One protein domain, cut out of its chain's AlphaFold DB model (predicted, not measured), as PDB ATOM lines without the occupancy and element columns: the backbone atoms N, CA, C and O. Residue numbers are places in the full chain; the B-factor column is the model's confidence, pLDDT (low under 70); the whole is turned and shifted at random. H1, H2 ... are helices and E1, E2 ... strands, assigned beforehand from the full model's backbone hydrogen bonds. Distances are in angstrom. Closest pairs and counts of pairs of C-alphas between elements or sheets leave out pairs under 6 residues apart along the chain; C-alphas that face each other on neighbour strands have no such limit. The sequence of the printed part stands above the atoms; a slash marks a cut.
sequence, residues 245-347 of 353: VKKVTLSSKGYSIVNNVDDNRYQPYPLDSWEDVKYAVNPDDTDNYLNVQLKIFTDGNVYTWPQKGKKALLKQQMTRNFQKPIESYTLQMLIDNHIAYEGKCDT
ATOM      1  N   VAL A 245     191.135 183.465 160.543       98.19
ATOM      2  CA  VAL A 245     192.067 184.459 159.998       98.19
ATOM      3  C   VAL A 245     191.276 185.593 159.338       98.19
ATOM      4  O   VAL A 245     190.543 185.377 158.373       98.19
ATOM      5  N   LYS A 246     191.396 186.825 159.848       96.62
ATOM      6  CA  LYS A 246     190.681 188.000 159.309       96.62
ATOM      7  C   LYS A 246     191.395 188.589 158.101       96.62
ATOM      8  O   LYS A 246     190.779 188.890 157.081       96.62
ATOM      9  N   LYS A 247     192.692 188.828 158.256       97.38
ATOM     10  CA  LYS A 247     193.506 189.533 157.272       97.38
ATOM     11  C   LYS A 247     194.947 189.089 157.406       97.38
ATOM     12  O   LYS A 247     195.458 188.970 158.519       97.38
ATOM     13  N   VAL A 248     195.607 188.937 156.271       98.38
ATOM     14  CA  VAL A 248     197.053 188.794 156.207       98.38
ATOM     15  C   VAL A 248     197.609 189.917 155.345       98.38
ATOM     16  O   VAL A 248     196.950 190.433 154.446       98.38
ATOM     17  N   THR A 249     198.791 190.395 155.693       97.94
ATOM     18  CA  THR A 249     199.538 191.360 154.896       97.94
ATOM     19  C   THR A 249     200.937 190.812 154.728       97.94
ATOM     20  O   THR A 249     201.620 190.532 155.716       97.94
ATOM     21  N   LEU A 250     201.319 190.623 153.472       96.94
ATOM     22  CA  LEU A 250     202.613 190.105 153.069       96.94
ATOM     23  C   LEU A 250     203.451 191.244 152.487       96.94
ATOM     24  O   LEU A 250     202.918 192.178 151.894       96.94
ATOM     25  N   SER A 251     204.759 191.189 152.699       96.06
ATOM     26  CA  SER A 251     205.718 192.150 152.157       96.06
ATOM     27  C   SER A 251     207.094 191.506 152.098       96.06
ATOM     28  O   SER A 251     207.380 190.590 152.873       96.06
ATOM     29  N   SER A 252     208.011 192.057 151.307       95.25
ATOM     30  CA  SER A 252     209.384 191.543 151.291       95.25
ATOM     31  C   SER A 252     210.087 191.596 152.644       95.25
ATOM     32  O   SER A 252     211.028 190.847 152.877       95.25
ATOM     33  N   LYS A 253     209.638 192.447 153.572       95.94
ATOM     34  CA  LYS A 253     210.225 192.582 154.911       95.94
ATOM     35  C   LYS A 253     209.641 191.607 155.932       95.94
ATOM     36  O   LYS A 253     210.174 191.529 157.039       95.94
ATOM     37  N   GLY A 254     208.572 190.883 155.605       96.00
ATOM     38  CA  GLY A 254     207.876 190.021 156.553       96.00
ATOM     39  C   GLY A 254     206.365 189.990 156.363       96.00
ATOM     40  O   GLY A 254     205.825 190.499 155.382       96.00
ATOM     41  N   TYR A 255     205.676 189.420 157.347       97.31
ATOM     42  CA  TYR A 255     204.224 189.272 157.328       97.31
ATOM     43  C   TYR A 255     203.568 189.719 158.634       97.31
ATOM     44  O   TYR A 255     204.165 189.694 159.716       97.31
ATOM     45  N   SER A 256     202.289 190.067 158.512       98.19
ATOM     46  CA  SER A 256     201.382 190.355 159.615       98.19
ATOM     47  C   SER A 256     200.083 189.583 159.423       98.19
ATOM     48  O   SER A 256     199.430 189.728 158.394       98.19
ATOM     49  N   ILE A 257     199.692 188.798 160.422       98.44
ATOM     50  CA  ILE A 257     198.446 188.027 160.452       98.44
ATOM     51  C   ILE A 257     197.580 188.602 161.567       98.44
ATOM     52  O   ILE A 257     198.024 188.710 162.713       98.44
ATOM     53  N   VAL A 258     196.351 188.962 161.213       98.19
ATOM     54  CA  VAL A 258     195.311 189.403 162.138       98.19
ATOM     55  C   VAL A 258     194.259 188.306 162.206       98.19
ATOM     56  O   VAL A 258     193.627 187.980 161.198       98.19
ATOM     57  N   ASN A 259     194.052 187.763 163.397       97.12
ATOM     58  CA  ASN A 259     193.067 186.726 163.666       97.12
ATOM     59  C   ASN A 259     191.862 187.310 164.411       97.12
ATOM     60  O   ASN A 259     191.967 188.276 165.169       97.12
ATOM     61  N   ASN A 260     190.697 186.706 164.205       95.19
ATOM     62  CA  ASN A 260     189.668 186.704 165.224       95.19
ATOM     63  C   ASN A 260     190.055 185.654 166.255       95.19
ATOM     64  O   ASN A 260     190.184 184.483 165.903       95.19
ATOM     65  N   VAL A 261     190.231 186.089 167.491       91.62
ATOM     66  CA  VAL A 261     190.324 185.211 168.650       91.62
ATOM     67  C   VAL A 261     189.089 185.509 169.480       91.62
ATOM     68  O   VAL A 261     188.855 186.676 169.787       91.62
ATOM     69  N   ASP A 262     188.268 184.495 169.740       82.00
ATOM     70  CA  ASP A 262     187.196 184.643 170.722       82.00
ATOM     71  C   ASP A 262     187.832 184.547 172.111       82.00
ATOM     72  O   ASP A 262     188.475 183.555 172.440       82.00
ATOM     73  N   ASP A 263     187.723 185.615 172.890       77.75
ATOM     74  CA  ASP A 263     188.238 185.705 174.255       77.75
ATOM     75  C   ASP A 263     187.209 185.260 175.301       77.75
ATOM     76  O   ASP A 263     187.516 185.177 176.490       77.75
ATOM     77  N   ASN A 264     185.993 184.927 174.868       79.62
ATOM     78  CA  ASN A 264     184.882 184.638 175.750       79.62
ATOM     79  C   ASN A 264     184.492 183.159 175.698       79.62
ATOM     80  O   ASN A 264     184.948 182.367 176.518       79.62
ATOM     81  N   ARG A 265     183.634 182.766 174.750       77.94
ATOM     82  CA  ARG A 265     182.979 181.450 174.793       77.94
ATOM     83  C   ARG A 265     183.773 180.362 174.080       77.94
ATOM     84  O   ARG A 265     183.694 179.214 174.504       77.94
ATOM     85  N   TYR A 266     184.472 180.715 173.005       82.00
ATOM     86  CA  TYR A 266     185.173 179.776 172.134       82.00
ATOM     87  C   TYR A 266     186.683 180.026 172.129       82.00
ATOM     88  O   TYR A 266     187.284 180.325 171.090       82.00
ATOM     89  N   GLN A 267     187.284 179.999 173.320       87.06
ATOM     90  CA  GLN A 267     188.683 180.368 173.497       87.06
ATOM     91  C   GLN A 267     189.612 179.410 172.737       87.06
ATOM     92  O   GLN A 267     189.470 178.192 172.836       87.06
ATOM     93  N   PRO A 268     190.619 179.923 172.006       85.00
ATOM     94  CA  PRO A 268     191.538 179.079 171.246       85.00
ATOM     95  C   PRO A 268     192.529 178.307 172.127       85.00
ATOM     96  O   PRO A 268     193.340 177.558 171.590       85.00
ATOM     97  N   TYR A 269     192.550 178.569 173.433       87.38
ATOM     98  CA  TYR A 269     193.339 177.909 174.476       87.38
ATOM     99  C   TYR A 269     192.880 178.421 175.853       87.38
ATOM    100  O   TYR A 269     192.209 179.452 175.896       87.38
ATOM    101  N   PRO A 270     193.265 177.784 176.978       84.06
ATOM    102  CA  PRO A 270     192.859 178.224 178.316       84.06
ATOM    103  C   PRO A 270     193.467 179.595 178.678       84.06
ATOM    104  O   PRO A 270     194.597 179.664 179.174       84.06
ATOM    105  N   LEU A 271     192.748 180.696 178.412       75.31
ATOM    106  CA  LEU A 271     193.292 182.061 178.510       75.31
ATOM    107  C   LEU A 271     193.783 182.391 179.922       75.31
ATOM    108  O   LEU A 271     194.923 182.826 180.056       75.31
ATOM    109  N   ASP A 272     193.012 182.043 180.957       75.19
ATOM    110  CA  ASP A 272     193.337 182.312 182.372       75.19
ATOM    111  C   ASP A 272     194.712 181.786 182.810       75.19
ATOM    112  O   ASP A 272     195.294 182.264 183.783       75.19
ATOM    113  N   SER A 273     195.237 180.781 182.105       74.94
ATOM    114  CA  SER A 273     196.533 180.183 182.419       74.94
ATOM    115  C   SER A 273     197.598 180.415 181.343       74.94
ATOM    116  O   SER A 273     198.788 180.309 181.649       74.94
ATOM    117  N   TRP A 274     197.215 180.673 180.084       79.00
ATOM    118  CA  TRP A 274     198.121 180.647 178.920       79.00
ATOM    119  C   TRP A 274     198.117 181.960 178.095       79.00
ATOM    120  O   TRP A 274     198.575 181.986 176.944       79.00
ATOM    121  N   GLU A 275     197.624 183.072 178.648       70.44
ATOM    122  CA  GLU A 275     197.490 184.359 177.941       70.44
ATOM    123  C   GLU A 275     198.822 184.901 177.382       70.44
ATOM    124  O   GLU A 275     198.930 185.156 176.177       70.44
ATOM    125  N   ASP A 276     199.870 184.964 178.208       76.81
ATOM    126  CA  ASP A 276     201.156 185.598 177.865       76.81
ATOM    127  C   ASP A 276     202.163 184.676 177.158       76.81
ATOM    128  O   ASP A 276     203.267 185.088 176.787       76.81
ATOM    129  N   VAL A 277     201.811 183.406 176.935       83.75
ATOM    130  CA  VAL A 277     202.733 182.442 176.321       83.75
ATOM    131  C   VAL A 277     202.518 182.318 174.815       83.75
ATOM    132  O   VAL A 277     201.401 182.250 174.309       83.75
ATOM    133  N   LYS A 278     203.620 182.256 174.059       87.50
ATOM    134  CA  LYS A 278     203.599 182.031 172.600       87.50
ATOM    135  C   LYS A 278     203.300 180.572 172.226       87.50
ATOM    136  O   LYS A 278     202.818 180.292 171.127       87.50
ATOM    137  N   TYR A 279     203.653 179.652 173.114       92.50
ATOM    138  CA  TYR A 279     203.562 178.211 172.915       92.50
ATOM    139  C   TYR A 279     202.683 177.599 174.002       92.50
ATOM    140  O   TYR A 279     202.615 178.153 175.097       92.50
ATOM    141  N   ALA A 280     202.045 176.468 173.703       90.38
ATOM    142  CA  ALA A 280     201.274 175.713 174.683       90.38
ATOM    143  C   ALA A 280     202.148 175.370 175.899       90.38
ATOM    144  O   ALA A 280     203.279 174.900 175.735       90.38
ATOM    145  N   VAL A 281     201.625 175.610 177.106       88.12
ATOM    146  CA  VAL A 281     202.318 175.267 178.362       88.12
ATOM    147  C   VAL A 281     202.409 173.751 178.512       88.12
ATOM    148  O   VAL A 281     203.449 173.238 178.916       88.12
ATOM    149  N   ASN A 282     201.345 173.044 178.117       87.44
ATOM    150  CA  ASN A 282     201.315 171.593 177.995       87.44
ATOM    151  C   ASN A 282     201.107 171.193 176.519       87.44
ATOM    152  O   ASN A 282     199.968 171.147 176.054       87.44
ATOM    153  N   PRO A 283     202.183 170.930 175.752       87.50
ATOM    154  CA  PRO A 283     202.084 170.572 174.336       87.50
ATOM    155  C   PRO A 283     201.278 169.299 174.055       87.50
ATOM    156  O   PRO A 283     200.753 169.166 172.949       87.50
ATOM    157  N   ASP A 284     201.179 168.395 175.032       89.69
ATOM    158  CA  ASP A 284     200.468 167.121 174.900       89.69
ATOM    159  C   ASP A 284     198.952 167.272 175.108       89.69
ATOM    160  O   ASP A 284     198.188 166.392 174.721       89.69
ATOM    161  N   ASP A 285     198.494 168.410 175.642       89.44
ATOM    162  CA  ASP A 285     197.076 168.717 175.851       89.44
ATOM    163  C   ASP A 285     196.399 169.246 174.574       89.44
ATOM    164  O   ASP A 285     195.792 170.317 174.544       89.44
ATOM    165  N   THR A 286     196.576 168.523 173.467       89.62
ATOM    166  CA  THR A 286     196.180 168.970 172.120       89.62
ATOM    167  C   THR A 286     194.680 169.178 171.951       89.62
ATOM    168  O   THR A 286     194.265 169.776 170.966       89.62
ATOM    169  N   ASP A 287     193.866 168.684 172.882       91.62
ATOM    170  CA  ASP A 287     192.420 168.854 172.821       91.62
ATOM    171  C   ASP A 287     191.974 170.268 173.202       91.62
ATOM    172  O   ASP A 287     190.926 170.713 172.740       91.62
ATOM    173  N   ASN A 288     192.757 170.970 174.021       90.62
ATOM    174  CA  ASN A 288     192.342 172.216 174.663       90.62
ATOM    175  C   ASN A 288     192.894 173.474 173.992       90.62
ATOM    176  O   ASN A 288     192.675 174.571 174.499       90.62
ATOM    177  N   TYR A 289     193.612 173.358 172.873       93.62
ATOM    178  CA  TYR A 289     194.113 174.525 172.155       93.62
ATOM    179  C   TYR A 289     194.166 174.329 170.641       93.62
ATOM    180  O   TYR A 289     194.344 173.223 170.147       93.62
ATOM    181  N   LEU A 290     194.089 175.442 169.914       94.50
ATOM    182  CA  LEU A 290     194.313 175.517 168.476       94.50
ATOM    183  C   LEU A 290     195.813 175.635 168.183       94.50
ATOM    184  O   LEU A 290     196.445 176.654 168.496       94.50
ATOM    185  N   ASN A 291     196.394 174.613 167.555       96.06
ATOM    186  CA  ASN A 291     197.808 174.590 167.204       96.06
ATOM    187  C   ASN A 291     198.073 175.258 165.848       96.06
ATOM    188  O   ASN A 291     197.707 174.729 164.798       96.06
ATOM    189  N   VAL A 292     198.835 176.349 165.853       97.44
ATOM    190  CA  VAL A 292     199.254 177.050 164.633       97.44
ATOM    191  C   VAL A 292     200.557 176.483 164.073       97.44
ATOM    192  O   VAL A 292     201.539 176.289 164.793       97.44
ATOM    193  N   GLN A 293     200.610 176.305 162.755       97.56
ATOM    194  CA  GLN A 293     201.849 176.133 162.001       97.56
ATOM    195  C   GLN A 293     201.909 177.151 160.862       97.56
ATOM    196  O   GLN A 293     200.943 177.342 160.135       97.56
ATOM    197  N   LEU A 294     203.056 177.792 160.683       98.00
ATOM    198  CA  LEU A 294     203.351 178.689 159.573       98.00
ATOM    199  C   LEU A 294     204.440 178.062 158.713       98.00
ATOM    200  O   LEU A 294     205.493 177.677 159.227       98.00
ATOM    201  N   LYS A 295     204.203 177.998 157.409       97.62
ATOM    202  CA  LYS A 295     205.169 177.550 156.411       97.62
ATOM    203  C   LYS A 295     205.433 178.686 155.435       97.62
ATOM    204  O   LYS A 295     204.498 179.281 154.912       97.62
ATOM    205  N   ILE A 296     206.704 178.990 155.213       97.25
ATOM    206  CA  ILE A 296     207.149 179.984 154.236       97.25
ATOM    207  C   ILE A 296     207.898 179.232 153.150       97.25
ATOM    208  O   ILE A 296     208.938 178.632 153.428       97.25
ATOM    209  N   PHE A 297     207.355 179.262 151.944       96.38
ATOM    210  CA  PHE A 297     207.953 178.670 150.759       96.38
ATOM    211  C   PHE A 297     208.672 179.767 149.984       96.38
ATOM    212  O   PHE A 297     208.095 180.812 149.701       96.38
ATOM    213  N   THR A 298     209.934 179.519 149.668       94.00
ATOM    214  CA  THR A 298     210.803 180.361 148.834       94.00
ATOM    215  C   THR A 298     211.446 179.468 147.780       94.00
ATOM    216  O   THR A 298     211.349 178.242 147.898       94.00
ATOM    217  N   ASP A 299     212.138 180.042 146.798       87.31
ATOM    218  CA  ASP A 299     212.849 179.269 145.776       87.31
ATOM    219  C   ASP A 299     213.795 178.234 146.411       87.31
ATOM    220  O   ASP A 299     214.843 178.545 146.983       87.31
ATOM    221  N   GLY A 300     213.368 176.970 146.364       85.69
ATOM    222  CA  GLY A 300     214.103 175.811 146.869       85.69
ATOM    223  C   GLY A 300     214.066 175.569 148.383       85.69
ATOM    224  O   GLY A 300     214.643 174.575 148.819       85.69
ATOM    225  N   ASN A 301     213.404 176.402 149.199       93.06
ATOM    226  CA  ASN A 301     213.410 176.240 150.662       93.06
ATOM    227  C   ASN A 301     212.027 176.390 151.303       93.06
ATOM    228  O   ASN A 301     211.240 177.262 150.932       93.06
ATOM    229  N   VAL A 302     211.776 175.581 152.341       95.12
ATOM    230  CA  VAL A 302     210.571 175.656 153.177       95.12
ATOM    231  C   VAL A 302     210.963 175.890 154.628       95.12
ATOM    232  O   VAL A 302     211.602 175.051 155.264       95.12
ATOM    233  N   TYR A 303     210.532 177.016 155.185       94.44
ATOM    234  CA  TYR A 303     210.710 177.330 156.598       94.44
ATOM    235  C   TYR A 303     209.426 177.036 157.356       94.44
ATOM    236  O   TYR A 303     208.392 177.621 157.052       94.44
ATOM    237  N   THR A 304     209.493 176.179 158.376       96.06
ATOM    238  CA  THR A 304     208.344 175.866 159.240       96.06
ATOM    239  C   THR A 304     208.522 176.489 160.623       96.06
ATOM    240  O   THR A 304     209.591 176.393 161.230       96.06
ATOM    241  N   TRP A 305     207.470 177.130 161.125       95.62
ATOM    242  CA  TRP A 305     207.348 177.604 162.499       95.62
ATOM    243  C   TRP A 305     206.048 177.057 163.112       95.62
ATOM    244  O   TRP A 305     205.032 177.055 162.429       95.62
ATOM    245  N   PRO A 306     206.029 176.639 164.383       94.50
ATOM    246  CA  PRO A 306     207.160 176.576 165.302       94.50
ATOM    247  C   PRO A 306     208.167 175.464 164.957       94.50
ATOM    248  O   PRO A 306     207.934 174.634 164.085       94.50
ATOM    249  N   GLN A 307     209.331 175.482 165.617       88.69
ATOM    250  CA  GLN A 307     210.319 174.401 165.501       88.69
ATOM    251  C   GLN A 307     209.752 173.086 166.064       88.69
ATOM    252  O   GLN A 307     208.863 173.106 166.919       88.69
ATOM    253  N   LYS A 308     210.300 171.947 165.618       86.31
ATOM    254  CA  LYS A 308     209.898 170.605 166.071       86.31
ATOM    255  C   LYS A 308     209.831 170.529 167.605       86.31
ATOM    256  O   LYS A 308     210.736 170.996 168.288       86.31
ATOM    257  N   GLY A 309     208.753 169.937 168.123       84.75
ATOM    258  CA  GLY A 309     208.507 169.778 169.564       84.75
ATOM    259  C   GLY A 309     207.827 170.970 170.244       84.75
ATOM    260  O   GLY A 309     207.431 170.853 171.396       84.75
ATOM    261  N   LYS A 310     207.644 172.102 169.552       91.00
ATOM    262  CA  LYS A 310     206.849 173.232 170.052       91.00
ATOM    263  C   LYS A 310     205.480 173.268 169.384       91.00
ATOM    264  O   LYS A 310     205.345 172.925 168.211       91.00
ATOM    265  N   LYS A 311     204.483 173.728 170.133       93.69
ATOM    266  CA  LYS A 311     203.093 173.884 169.695       93.69
ATOM    267  C   LYS A 311     202.697 175.334 169.892       93.69
ATOM    268  O   LYS A 311     202.829 175.850 170.998       93.69
ATOM    269  N   ALA A 312     202.368 176.029 168.811       94.69
ATOM    270  CA  ALA A 312     202.122 177.465 168.855       94.69
ATOM    271  C   ALA A 312     200.637 177.745 169.041       94.69
ATOM    272  O   ALA A 312     199.809 177.088 168.424       94.69
ATOM    273  N   LEU A 313     200.325 178.750 169.854       94.94
ATOM    274  CA  LEU A 313     198.950 179.159 170.118       94.94
ATOM    275  C   LEU A 313     198.471 180.180 169.078       94.94
ATOM    276  O   LEU A 313     199.256 181.010 168.601       94.94
ATOM    277  N   LEU A 314     197.177 180.149 168.754       95.38
ATOM    278  CA  LEU A 314     196.539 181.139 167.884       95.38
ATOM    279  C   LEU A 314     196.383 182.484 168.602       95.38
ATOM    280  O   LEU A 314     195.495 182.655 169.425       95.38
ATOM    281  N   LYS A 315     197.214 183.470 168.266       93.56
ATOM    282  CA  LYS A 315     197.137 184.816 168.858       93.56
ATOM    283  C   LYS A 315     196.382 185.788 167.957       93.56
ATOM    284  O   LYS A 315     196.419 185.653 166.735       93.56
ATOM    285  N   GLN A 316     195.768 186.813 168.550       94.00
ATOM    286  CA  GLN A 316     195.043 187.862 167.817       94.00
ATOM    287  C   GLN A 316     195.919 188.534 166.749       94.00
ATOM    288  O   GLN A 316     195.457 188.798 165.641       94.00
ATOM    289  N   GLN A 317     197.194 188.758 167.067       95.00
ATOM    290  CA  GLN A 317     198.187 189.323 166.164       95.00
ATOM    291  C   GLN A 317     199.405 188.398 166.104       95.00
ATOM    292  O   GLN A 317     199.974 188.037 167.136       95.00
ATOM    293  N   MET A 318     199.846 188.042 164.898       95.75
ATOM    294  CA  MET A 318     201.068 187.265 164.686       95.75
ATOM    295  C   MET A 318     201.904 187.929 163.596       95.75
ATOM    296  O   MET A 318     201.496 187.996 162.439       95.75
ATOM    297  N   THR A 319     203.083 188.426 163.958       96.06
ATOM    298  CA  THR A 319     203.981 189.121 163.031       96.06
ATOM    299  C   THR A 319     205.359 188.480 163.008       96.06
ATOM    300  O   THR A 319     205.813 187.863 163.978       96.06
ATOM    301  N   ARG A 320     206.047 188.643 161.881       95.06
ATOM    302  CA  ARG A 320     207.465 188.322 161.772       95.06
ATOM    303  C   ARG A 320     208.118 189.247 160.767       95.06
ATOM    304  O   ARG A 320     207.693 189.292 159.618       95.06
ATOM    305  N   ASN A 321     209.200 189.886 161.195       95.44
ATOM    306  CA  ASN A 321     210.123 190.572 160.303       95.44
ATOM    307  C   ASN A 321     211.217 189.597 159.863       95.44
ATOM    308  O   ASN A 321     211.731 188.810 160.667       95.44
ATOM    309  N   PHE A 322     211.574 189.645 158.587       93.75
ATOM    310  CA  PHE A 322     212.711 188.915 158.055       93.75
ATOM    311  C   PHE A 322     213.999 189.691 158.324       93.75
ATOM    312  O   PHE A 322     214.030 190.918 158.274       93.75
ATOM    313  N   GLN A 323     215.082 188.967 158.616       92.00
ATOM    314  CA  GLN A 323     216.400 189.583 158.809       92.00
ATOM    315  C   GLN A 323     216.943 190.188 157.510       92.00
ATOM    316  O   GLN A 323     217.680 191.168 157.544       92.00
ATOM    317  N   LYS A 324     216.579 189.594 156.371       91.75
ATOM    318  CA  LYS A 324     216.863 190.085 155.025       91.75
ATOM    319  C   LYS A 324     215.561 190.074 154.223       91.75
ATOM    320  O   LYS A 324     214.777 189.146 154.434       91.75
ATOM    321  N   PRO A 325     215.322 191.057 153.339       93.31
ATOM    322  CA  PRO A 325     214.152 191.039 152.476       93.31
ATOM    323  C   PRO A 325     214.086 189.770 151.618       93.31
ATOM    324  O   PRO A 325     215.120 189.279 151.165       93.31
ATOM    325  N   ILE A 326     212.878 189.255 151.408       93.19
ATOM    326  CA  ILE A 326     212.584 188.114 150.535       93.19
ATOM    327  C   ILE A 326     211.668 188.623 149.422       93.19
ATOM    328  O   ILE A 326     210.562 189.065 149.708       93.19
ATOM    329  N   GLU A 327     212.133 188.608 148.175       91.00
ATOM    330  CA  GLU A 327     211.418 189.220 147.038       91.00
ATOM    331  C   GLU A 327     210.145 188.461 146.644       91.00
ATOM    332  O   GLU A 327     209.138 189.076 146.297       91.00
ATOM    333  N   SER A 328     210.181 187.129 146.743       94.75
ATOM    334  CA  SER A 328     209.038 186.259 146.481       94.75
ATOM    335  C   SER A 328     208.932 185.155 147.527       94.75
ATOM    336  O   SER A 328     209.921 184.488 147.850       94.75
ATOM    337  N   TYR A 329     207.736 184.968 148.084       96.38
ATOM    338  CA  TYR A 329     207.438 183.831 148.951       96.38
ATOM    339  C   TYR A 329     205.943 183.521 149.013       96.38
ATOM    340  O   TYR A 329     205.095 184.399 148.873       96.38
ATOM    341  N   THR A 330     205.615 182.270 149.327       97.31
ATOM    342  CA  THR A 330     204.259 181.861 149.714       97.31
ATOM    343  C   THR A 330     204.212 181.632 151.217       97.31
ATOM    344  O   THR A 330     205.034 180.897 151.766       97.31
ATOM    345  N   LEU A 331     203.251 182.252 151.896       98.31
ATOM    346  CA  LEU A 331     202.937 181.976 153.293       98.31
ATOM    347  C   LEU A 331     201.722 181.059 153.358       98.31
ATOM    348  O   LEU A 331     200.652 181.418 152.880       98.31
ATOM    349  N   GLN A 332     201.876 179.916 154.015       98.38
ATOM    350  CA  GLN A 332     200.776 179.038 154.392       98.38
ATOM    351  C   GLN A 332     200.652 179.012 155.915       98.38
ATOM    352  O   GLN A 332     201.640 178.806 156.625       98.38
ATOM    353  N   MET A 333     199.438 179.197 156.419       98.38
ATOM    354  CA  MET A 333     199.090 178.987 157.819       98.38
ATOM    355  C   MET A 333     198.188 177.769 157.921       98.38
ATOM    356  O   MET A 333     197.196 177.669 157.201       98.38
ATOM    357  N   LEU A 334     198.525 176.873 158.839       98.00
ATOM    358  CA  LEU A 334     197.684 175.763 159.251       98.00
ATOM    359  C   LEU A 334     197.244 175.982 160.698       98.00
ATOM    360  O   LEU A 334     198.047 176.426 161.523       98.00
ATOM    361  N   ILE A 335     196.002 175.633 161.007       96.62
ATOM    362  CA  ILE A 335     195.490 175.511 162.376       96.62
ATOM    363  C   ILE A 335     194.973 174.082 162.517       96.62
ATOM    364  O   ILE A 335     194.143 173.653 161.724       96.62
ATOM    365  N   ASP A 336     195.529 173.321 163.460       93.25
ATOM    366  CA  ASP A 336     195.232 171.891 163.656       93.25
ATOM    367  C   ASP A 336     195.314 171.062 162.366       93.25
ATOM    368  O   ASP A 336     194.547 170.138 162.126       93.25
ATOM    369  N   ASN A 337     196.310 171.389 161.536       91.44
ATOM    370  CA  ASN A 337     196.582 170.803 160.217       91.44
ATOM    371  C   ASN A 337     195.575 171.149 159.109       91.44
ATOM    372  O   ASN A 337     195.828 170.793 157.960       91.44
ATOM    373  N   HIS A 338     194.513 171.894 159.402       92.94
ATOM    374  CA  HIS A 338     193.649 172.476 158.378       92.94
ATOM    375  C   HIS A 338     194.277 173.745 157.820       92.94
ATOM    376  O   HIS A 338     194.879 174.530 158.562       92.94
ATOM    377  N   ILE A 339     194.122 173.972 156.517       95.62
ATOM    378  CA  ILE A 339     194.513 175.241 155.915       95.62
ATOM    379  C   ILE A 339     193.700 176.376 156.542       95.62
ATOM    380  O   ILE A 339     192.481 176.306 156.642       95.62
ATOM    381  N   ALA A 340     194.399 177.400 157.019       97.62
ATOM    382  CA  ALA A 340     193.824 178.600 157.621       97.62
ATOM    383  C   ALA A 340     194.092 179.842 156.761       97.62
ATOM    384  O   ALA A 340     193.300 180.783 156.753       97.62
ATOM    385  N   TYR A 341     195.221 179.841 156.046       98.62
ATOM    386  CA  TYR A 341     195.565 180.863 155.069       98.62
ATOM    387  C   TYR A 341     196.577 180.342 154.048       98.62
ATOM    388  O   TYR A 341     197.487 179.593 154.411       98.62
ATOM    389  N   GLU A 342     196.477 180.811 152.808       98.19
ATOM    390  CA  GLU A 342     197.547 180.715 151.819       98.19
ATOM    391  C   GLU A 342     197.608 181.964 150.935       98.19
ATOM    392  O   GLU A 342     196.621 182.332 150.299       98.19
ATOM    393  N   GLY A 343     198.782 182.596 150.886       97.38
ATOM    394  CA  GLY A 343     199.024 183.846 150.164       97.38
ATOM    395  C   GLY A 343     200.417 183.927 149.568       97.38
ATOM    396  O   GLY A 343     201.357 183.328 150.101       97.38
ATOM    397  N   LYS A 344     200.565 184.680 148.476       95.56
ATOM    398  CA  LYS A 344     201.848 184.906 147.802       95.56
ATOM    399  C   LYS A 344     202.240 186.379 147.885       95.56
ATOM    400  O   LYS A 344     201.414 187.264 147.706       95.56
ATOM    401  N   CYS A 345     203.509 186.628 148.171       94.31
ATOM    402  CA  CYS A 345     204.140 187.928 148.015       94.31
ATOM    403  C   CYS A 345     205.064 187.854 146.809       94.31
ATOM    404  O   CYS A 345     205.912 186.967 146.785       94.31
ATOM    405  N   ASP A 346     204.910 188.781 145.867       89.31
ATOM    406  CA  ASP A 346     205.835 189.008 144.759       89.31
ATOM    407  C   ASP A 346     206.068 190.514 144.636       89.31
ATOM    408  O   ASP A 346     205.159 191.268 144.292       89.31
ATOM    409  N   THR A 347     207.280 190.991 144.918       72.25
ATOM    410  CA  THR A 347     207.573 192.434 144.832       72.25
ATOM    411  C   THR A 347     207.724 192.965 143.404       72.25
ATOM    412  O   THR A 347     207.969 194.156 143.225       72.25
TER     413      THR A 347
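AT A GLANCE: This is residues 245 to 347 of the 353 residues of a protein of Companilactobacillus ginsenosidimutans (UniProt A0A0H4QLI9). Picture a sandwich, with the sheet E4 E3 E6 E7 face to face with the smaller sheet E1 E2 E5; E1 and E7 come together along one side, while E4 and E5 stay apart on the other. Past one end of the sandwich the links before and after the tiny helix H1 make a loop region. The printed part has 103 residues, in the order E1 E2 H1 E3 E4 E5 E6 E7, mostly strand, with both sheets antiparallel. It is compact, with a radius of gyration of the C-alphas of 14.1 A, and spans 41 by 26 by 24 A.

IN THESE COORDINATES: Find C-alpha 291 at (197.808, 174.590, 167.204), where E3, residues 291 to 298, begins its 23.2 A. Beside it look for E4, residues 301 to 305, and E6, residues 328 to 335, 23.5 A long; E7, residues 338 to 346, runs 24.6 A to C-alpha 346 at (205.835, 189.008, 144.759). The other sheet holds E1, residues 245 to 251, E2, residues 254 to 260, and E5, residues 317 to 321. H1 is residues 271 to 274.

HOW THE PARTS SIT: In the twisted larger sheet, these backbone atoms are within hydrogen-bond range: N 295 and O 332 at 2.8 A between the antiparallel neighbours E3 and E6, N 296 and O 303 at 2.8 A in the hairpin E3 and E4, and N 331 and O 343 at 2.8 A in the hairpin E6 and E7. In the other sheet, look at N 249 and O 256, 2.9 A, in the hairpin E1 and E2, and N 257 and O 318, 2.8 A, between E2 and E5. The sheets' strands stand at 27 degrees; the closest C-alphas of E1 and E7, Leu 250 and Cys 345, are 5.7 A apart. H1 is on neither sheet and is too short for an O i to N i+4 pair.

THE WHOLE: The farthest C-alphas, Arg 265 and Gly 300, are 42.2 A apart. The printed part has no cut; the links H1 to E3 and E4 to E5 are long. No printed residue is under 70 in pLDDT.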